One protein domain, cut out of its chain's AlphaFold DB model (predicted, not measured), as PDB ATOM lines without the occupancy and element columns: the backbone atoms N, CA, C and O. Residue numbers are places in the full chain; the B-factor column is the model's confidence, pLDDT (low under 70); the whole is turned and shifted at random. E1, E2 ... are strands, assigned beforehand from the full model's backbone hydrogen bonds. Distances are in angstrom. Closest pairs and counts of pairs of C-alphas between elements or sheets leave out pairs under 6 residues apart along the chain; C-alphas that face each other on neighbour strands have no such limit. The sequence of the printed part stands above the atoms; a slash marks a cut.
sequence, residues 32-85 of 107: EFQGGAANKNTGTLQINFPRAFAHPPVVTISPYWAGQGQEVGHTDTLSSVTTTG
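AT A GLANCE: This is residues 32 to 85 of the 107 residues of the protein "H-type lectin domain protein" of Singulisphaera acidiphila (strain ATCC BAA-1392 / DSM 18658 / VKM B-2454 / MOB10) (UniProt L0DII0). Four strands stand as a loose, elongated four-sided frame around a hollow middle, with E1 and E3 running one way along its length and E2 and E4 running roughly back. The links E2 to E3 and E3 to E4 turn at its two ends. The printed part has 54 residues, with no named helix and four named strands in the order E1, E2, E3, E4; no two of them pair. The class is all strand, though under half of the residues, 26 of 54, are in named elements. The whole is loose, with a radius of gyration of the C-alphas of 12.6 A and spans of 37 by 19 by 17 A.

HOW THE PARTS SIT: Start with E1, residues 32 to 39, and go through a tight link of 4 residues to E2, residues 44 to 48. Their closest C-alphas, those of Ala 38 and Ile 47, are 7.6 A apart. A short link of 9 residues leads to E3, residues 58 to 65, which is apart from E2. E1 and E3 are near each other, with 14 pairs of C-alphas within 10 A. After a long link of 11 residues look for E4, residues 77 to 81; the closest C-alphas of E3 and E4, those of Val 59 and Val 81, are 7.6 A apart. E2 and E4 are near each other, with 8 pairs within 10 A, while E1 and E4 are apart. Each of the four strands pairs with no named strand.

IN THESE COORDINATES: Find C-alpha 32 at (149.706, 171.298, 217.657); from there E1 runs 23.8 A to Asn 39. E2 runs 13.3 A from Thr 44 to Asn 48. E3 begins at C-alpha 58, (152.102, 179.932, 212.032), and runs 23.9 A to Trp 65. E4 runs 11.1 A from Thr 77 to C-alpha 81 at (145.533, 183.451, 209.056).

THE WHOLE: The C-alphas of Ala 54 and Gln 68 are the two farthest apart, 37.7 A. The printed part has no cut, and no printed residue has a pLDDT under 70.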
ATOM      1  N   GLU A  32     150.711 171.831 218.562       93.81
ATOM      2  CA  GLU A  32     149.706 171.298 217.657       93.81
ATOM      3  C   GLU A  32     150.135 171.504 216.206       93.81
ATOM      4  O   GLU A  32     150.497 172.609 215.804       93.81
ATOM      5  N   PHE A  33     150.032 170.434 215.416       96.06
ATOM      6  CA  PHE A  33     150.327 170.429 213.988       96.06
ATOM      7  C   PHE A  33     149.086 170.005 213.209       96.06
ATOM      8  O   PHE A  33     148.427 169.022 213.562       96.06
ATOM      9  N   GLN A  34     148.794 170.714 212.123       97.88
ATOM     10  CA  GLN A  34     147.812 170.309 211.119       97.88
ATOM     11  C   GLN A  34     148.404 170.560 209.731       97.88
ATOM     12  O   GLN A  34     149.163 171.507 209.547       97.88
ATOM     13  N   GLY A  35     148.085 169.719 208.752       98.06
ATOM     14  CA  GLY A  35     148.633 169.850 207.406       98.06
ATOM     15  C   GLY A  35     147.763 169.176 206.360       98.06
ATOM     16  O   GLY A  35     146.892 168.364 206.682       98.06
ATOM     17  N   GLY A  36     148.010 169.510 205.099       98.19
ATOM     18  CA  GLY A  36     147.273 168.940 203.982       98.19
ATOM     19  C   GLY A  36     147.699 169.504 202.635       98.19
ATOM     20  O   GLY A  36     148.701 170.208 202.514       98.19
ATOM     21  N   ALA A  37     146.908 169.184 201.616       97.75
ATOM     22  CA  ALA A  37     147.039 169.730 200.275       97.75
ATOM     23  C   ALA A  37     145.656 170.112 199.742       97.75
ATOM     24  O   ALA A  37     144.668 169.434 200.030       97.75
ATOM     25  N   ALA A  38     145.584 171.187 198.965       97.81
ATOM     26  CA  ALA A  38     144.348 171.644 198.341       97.81
ATOM     27  C   ALA A  38     144.609 172.109 196.905       97.81
ATOM     28  O   ALA A  38     145.659 172.679 196.607       97.81
ATOM     29  N   ASN A  39     143.655 171.847 196.014       97.25
ATOM     30  CA  ASN A  39     143.700 172.328 194.637       97.25
ATOM     31  C   ASN A  39     143.372 173.827 194.604       97.25
ATOM     32  O   ASN A  39     142.386 174.253 195.206       97.25
ATOM     33  N   LYS A  40     144.184 174.614 193.894       96.00
ATOM     34  CA  LYS A  40     143.974 176.052 193.692       96.00
ATOM     35  C   LYS A  40     143.637 176.301 192.225       96.00
ATOM     36  O   LYS A  40     144.502 176.561 191.392       96.00
ATOM     37  N   ASN A  41     142.348 176.220 191.916       95.25
ATOM     38  CA  ASN A  41     141.788 176.486 190.589       95.25
ATOM     39  C   ASN A  41     141.302 177.940 190.412       95.25
ATOM     40  O   ASN A  41     140.848 178.309 189.331       95.25
ATOM     41  N   THR A  42     141.426 178.766 191.450       95.12
ATOM     42  CA  THR A  42     141.040 180.182 191.485       95.12
ATOM     43  C   THR A  42     142.151 181.046 192.086       95.12
ATOM     44  O   THR A  42     143.060 180.549 192.752       95.12
ATOM     45  N   GLY A  43     142.069 182.368 191.892       94.44
ATOM     46  CA  GLY A  43     143.148 183.287 192.284       94.44
ATOM     47  C   GLY A  43     143.278 183.426 193.798       94.44
ATOM     48  O   GLY A  43     144.338 183.756 194.324       94.44
ATOM     49  N   THR A  44     142.197 183.107 194.502       97.00
ATOM     50  CA  THR A  44     142.120 182.992 195.955       97.00
ATOM     51  C   THR A  44     141.692 181.577 196.317       97.00
ATOM     52  O   THR A  44     140.768 181.048 195.699       97.00
ATOM     53  N   LEU A  45     142.329 180.985 197.324       97.94
ATOM     54  CA  LEU A  45     141.956 179.703 197.911       97.94
ATOM     55  C   LEU A  45     141.808 179.867 199.427       97.94
ATOM     56  O   LEU A  45     142.757 180.254 200.106       97.94
ATOM     57  N   GLN A  46     140.625 179.548 199.951       98.31
ATOM     58  CA  GLN A  46     140.377 179.465 201.389       98.31
ATOM     59  C   GLN A  46     140.575 178.022 201.859       98.31
ATOM     60  O   GLN A  46     139.968 177.106 201.301       98.31
ATOM     61  N   ILE A  47     141.380 177.823 202.901       98.38
ATOM     62  CA  ILE A  47     141.595 176.513 203.526       98.38
ATOM     63  C   ILE A  47     141.120 176.586 204.973       98.38
ATOM     64  O   ILE A  47     141.570 177.435 205.740       98.38
ATOM     65  N   ASN A  48     140.221 175.674 205.343       98.56
ATOM     66  CA  ASN A  48     139.762 175.512 206.717       98.56
ATOM     67  C   ASN A  48     140.588 174.427 207.406       98.56
ATOM     68  O   ASN A  48     140.832 173.362 206.833       98.56
ATOM     69  N   PHE A  49     140.992 174.682 208.644       98.25
ATOM     70  CA  PHE A  49     141.648 173.679 209.467       98.25
ATOM     71  C   PHE A  49     140.641 172.595 209.890       98.25
ATOM     72  O   PHE A  49     139.519 172.936 210.271       98.25
ATOM     73  N   PRO A  50     141.021 171.301 209.871       97.56
ATOM     74  CA  PRO A  50     140.191 170.219 210.409       97.56
ATOM     75  C   PRO A  50     139.720 170.447 211.851       97.56
ATOM     76  O   PRO A  50     138.635 170.006 212.227       97.56
ATOM     77  N   ARG A  51     140.530 171.140 212.659       96.94
ATOM     78  CA  ARG A  51     140.184 171.585 214.012       96.94
ATOM     79  C   ARG A  51     140.653 173.024 214.217       96.94
ATOM     80  O   ARG A  51     141.722 173.394 213.746       96.94
ATOM     81  N   ALA A  52     139.886 173.819 214.957       97.25
ATOM     82  CA  ALA A  52     140.303 175.170 215.316       97.25
ATOM     83  C   ALA A  52     141.495 175.160 216.294       97.25
ATOM     84  O   ALA A  52     141.505 174.383 217.249       97.25
ATOM     85  N   PHE A  53     142.463 176.050 216.078       97.00
ATOM     86  CA  PHE A  53     143.548 176.328 217.022       97.00
ATOM     87  C   PHE A  53     143.086 177.294 218.127       97.00
ATOM     88  O   PHE A  53     142.187 178.106 217.904       97.00
ATOM     89  N   ALA A  54     143.722 177.253 219.303       95.38
ATOM     90  CA  ALA A  54     143.421 178.172 220.411       95.38
ATOM     91  C   ALA A  54     143.762 179.642 220.086       95.38
ATOM     92  O   ALA A  54     143.110 180.569 220.562       95.38
ATOM     93  N   HIS A  55     144.760 179.849 219.229       95.00
ATOM     94  CA  HIS A  55     145.195 181.136 218.690       95.00
ATOM     95  C   HIS A  55     145.677 180.942 217.243       95.00
ATOM     96  O   HIS A  55     145.967 179.806 216.856       95.00
ATOM     97  N   PRO A  56     145.732 182.003 216.412       97.44
ATOM     98  CA  PRO A  56     146.170 181.875 215.024       97.44
ATOM     99  C   PRO A  56     147.540 181.176 214.927       97.44
ATOM    100  O   PRO A  56     148.485 181.616 215.589       97.44
ATOM    101  N   PRO A  57     147.660 180.080 214.153       98.00
ATOM    102  CA  PRO A  57     148.913 179.347 214.014       98.00
ATOM    103  C   PRO A  57     149.901 180.085 213.103       98.00
ATOM    104  O   PRO A  57     149.535 180.972 212.334       98.00
ATOM    105  N   VAL A  58     151.158 179.651 213.119       98.25
ATOM    106  CA  VAL A  58     152.102 179.932 212.032       98.25
ATOM    107  C   VAL A  58     151.811 178.960 210.892       98.25
ATOM    108  O   VAL A  58     151.723 177.755 211.120       98.25
ATOM    109  N   VAL A  59     151.672 179.472 209.667       98.38
ATOM    110  CA  VAL A  59     151.382 178.667 208.473       98.38
ATOM    111  C   VAL A  59     152.515 178.814 207.467       98.38
ATOM    112  O   VAL A  59     152.937 179.923 207.151       98.38
ATOM    113  N   THR A  60     152.974 177.687 206.933       98.00
ATOM    114  CA  THR A  60     153.817 177.637 205.737       98.00
ATOM    115  C   THR A  60     153.066 176.951 204.603       98.00
ATOM    116  O   THR A  60     152.249 176.055 204.837       98.00
ATOM    117  N   ILE A  61     153.342 177.384 203.376       97.25
ATOM    118  CA  ILE A  61     152.739 176.849 202.159       97.25
ATOM    119  C   ILE A  61     153.814 176.477 201.143       97.25
ATOM    120  O   ILE A  61     154.888 177.072 201.087       97.25
ATOM    121  N   SER A  62     153.523 175.470 200.331       95.38
ATOM    122  CA  SER A  62     154.395 174.993 199.262       95.38
ATOM    123  C   SER A  62     153.546 174.694 198.027       95.38
ATOM    124  O   SER A  62     152.922 173.630 197.954       95.38
ATOM    125  N   PRO A  63     153.451 175.646 197.085       95.00
ATOM    126  CA  PRO A  63     152.731 175.424 195.845       95.00
ATOM    127  C   PRO A  63     153.489 174.491 194.904       95.00
ATOM    128  O   PRO A  63     154.721 174.472 194.895       95.00
ATOM    129  N   TYR A  64     152.758 173.757 194.068       94.12
ATOM    130  CA  TYR A  64     153.337 172.907 193.032       94.12
ATOM    131  C   TYR A  64     152.356 172.635 191.884       94.12
ATOM    132  O   TYR A  64     151.133 172.704 192.037       94.12
ATOM    133  N   TRP A  65     152.914 172.272 190.728       94.25
ATOM    134  CA  TRP A  65     152.166 171.773 189.578       94.25
ATOM    135  C   TRP A  65     152.167 170.241 189.558       94.25
ATOM    136  O   TRP A  65     153.201 169.606 189.322       94.25
ATOM    137  N   ALA A  66     151.011 169.621 189.793       94.88
ATOM    138  CA  ALA A  66     150.881 168.170 189.772       94.88
ATOM    139  C   ALA A  66     151.215 167.614 188.376       94.88
ATOM    140  O   ALA A  66     150.660 168.053 187.367       94.88
ATOM    141  N   GLY A  67     152.141 166.651 188.332       94.12
ATOM    142  CA  GLY A  67     152.561 165.963 187.106       94.12
ATOM    143  C   GLY A  67     153.480 166.760 186.173       94.12
ATOM    144  O   GLY A  67     153.865 166.228 185.137       94.12
ATOM    145  N   GLN A  68     153.844 168.003 186.509       88.81
ATOM    146  CA  GLN A  68     154.629 168.863 185.613       88.81
ATOM    147  C   GLN A  68     156.137 168.833 185.906       88.81
ATOM    148  O   GLN A  68     156.930 169.048 184.996       88.81
ATOM    149  N   GLY A  69     156.550 168.538 187.145       84.06
ATOM    150  CA  GLY A  69     157.971 168.424 187.517       84.06
ATOM    151  C   GLY A  69     158.804 169.695 187.289       84.06
ATOM    152  O   GLY A  69     160.026 169.613 187.289       84.06
ATOM    153  N   GLN A  70     158.149 170.837 187.069       82.25
ATOM    154  CA  GLN A  70     158.757 172.155 186.883       82.25
ATOM    155  C   GLN A  70     158.521 173.028 188.119       82.25
ATOM    156  O   GLN A  70     157.642 172.748 188.943       82.25
ATOM    157  N   GLU A  71     159.286 174.109 188.225       83.62
ATOM    158  CA  GLU A  71     159.130 175.117 189.262       83.62
ATOM    159  C   GLU A  71     157.811 175.895 189.160       83.62
ATOM    160  O   GLU A  71     157.136 175.973 188.130       83.62
ATOM    161  N   VAL A  72     157.443 176.519 190.274       87.94
ATOM    162  CA  VAL A  72     156.344 177.476 190.318       87.94
ATOM    163  C   VAL A  72     156.911 178.870 190.047       87.94
ATOM    164  O   VAL A  72     157.650 179.404 190.867       87.94
ATOM    165  N   GLY A  73     156.533 179.481 188.921       81.00
ATOM    166  CA  GLY A  73     157.068 180.784 188.495       81.00
ATOM    167  C   GLY A  73     156.637 181.998 189.335       81.00
ATOM    168  O   GLY A  73     157.252 183.052 189.227       81.00
ATOM    169  N   HIS A  74     155.610 181.865 190.184       82.12
ATOM    170  CA  HIS A  74     155.190 182.924 191.116       82.12
ATOM    171  C   HIS A  74     154.865 182.349 192.493       82.12
ATOM    172  O   HIS A  74     154.134 181.366 192.611       82.12
ATOM    173  N   THR A  75     155.370 182.978 193.546       81.94
ATOM    174  CA  THR A  75     155.130 182.529 194.918       81.94
ATOM    175  C   THR A  75     153.703 182.856 195.362       81.94
ATOM    176  O   THR A  75     153.216 183.971 195.169       81.94
ATOM    177  N   ASP A  76     153.029 181.882 195.977       92.75
ATOM    178  CA  ASP A  76     151.761 182.110 196.668       92.75
ATOM    179  C   ASP A  76     151.965 182.940 197.941       92.75
ATOM    180  O   ASP A  76     152.966 182.789 198.639       92.75
ATOM    181  N   THR A  77     150.998 183.799 198.269       95.19
ATOM    182  CA  THR A  77     151.029 184.623 199.487       95.19
ATOM    183  C   THR A  77     149.860 184.282 200.404       95.19
ATOM    184  O   THR A  77     148.758 183.995 199.937       95.19
ATOM    185  N   LEU A  78     150.082 184.349 201.718       97.75
ATOM    186  CA  LEU A  78     149.016 184.288 202.716       97.75
ATOM    187  C   LEU A  78     148.426 185.688 202.923       97.75
ATOM    188  O   LEU A  78     149.146 186.590 203.348       97.75
ATOM    189  N   SER A  79     147.136 185.886 202.646       97.88
ATOM    190  CA  SER A  79     146.465 187.169 202.930       97.88
ATOM    191  C   SER A  79     145.811 187.219 204.305       97.88
ATOM    192  O   SER A  79     145.613 188.305 204.844       97.88
ATOM    193  N   SER A  80     145.474 186.067 204.886       98.19
ATOM    194  CA  SER A  80     144.948 185.989 206.246       98.19
ATOM    195  C   SER A  80     145.270 184.642 206.890       98.19
ATOM    196  O   SER A  80     145.330 183.620 206.205       98.19
ATOM    197  N   VAL A  81     145.451 184.649 208.213       98.56
ATOM    198  CA  VAL A  81     145.533 183.451 209.056       98.56
ATOM    199  C   VAL A  81     144.683 183.697 210.299       98.56
ATOM    200  O   VAL A  81     144.837 184.705 210.984       98.56
ATOM    201  N   THR A  82     143.762 182.782 210.573       98.62
ATOM    202  CA  THR A  82     142.824 182.826 211.704       98.62
ATOM    203  C   THR A  82     142.939 181.537 212.514       98.62
ATOM    204  O   THR A  82     143.728 180.656 212.183       98.62
ATOM    205  N   THR A  83     142.145 181.380 213.570       98.25
ATOM    206  CA  THR A  83     142.094 180.128 214.343       98.25
ATOM    207  C   THR A  83     141.438 178.973 213.587       98.25
ATOM    208  O   THR A  83     141.665 177.817 213.935       98.25
ATOM    209  N   THR A  84     140.633 179.253 212.558       98.62
ATOM    210  CA  THR A  84     139.827 178.251 211.838       98.62
ATOM    211  C   THR A  84     140.302 177.990 210.414       98.62
ATOM    212  O   THR A  84     139.855 177.028 209.792       98.62
ATOM    213  N   GLY A  85     141.217 178.803 209.891       98.50
ATOM    214  CA  GLY A  85     141.742 178.637 208.544       98.50
ATOM    215  C   GLY A  85     142.631 179.787 208.093       98.50
ATOM    216  O   GLY A  85     142.952 180.696 208.863       98.50
TER     217      GLY A  85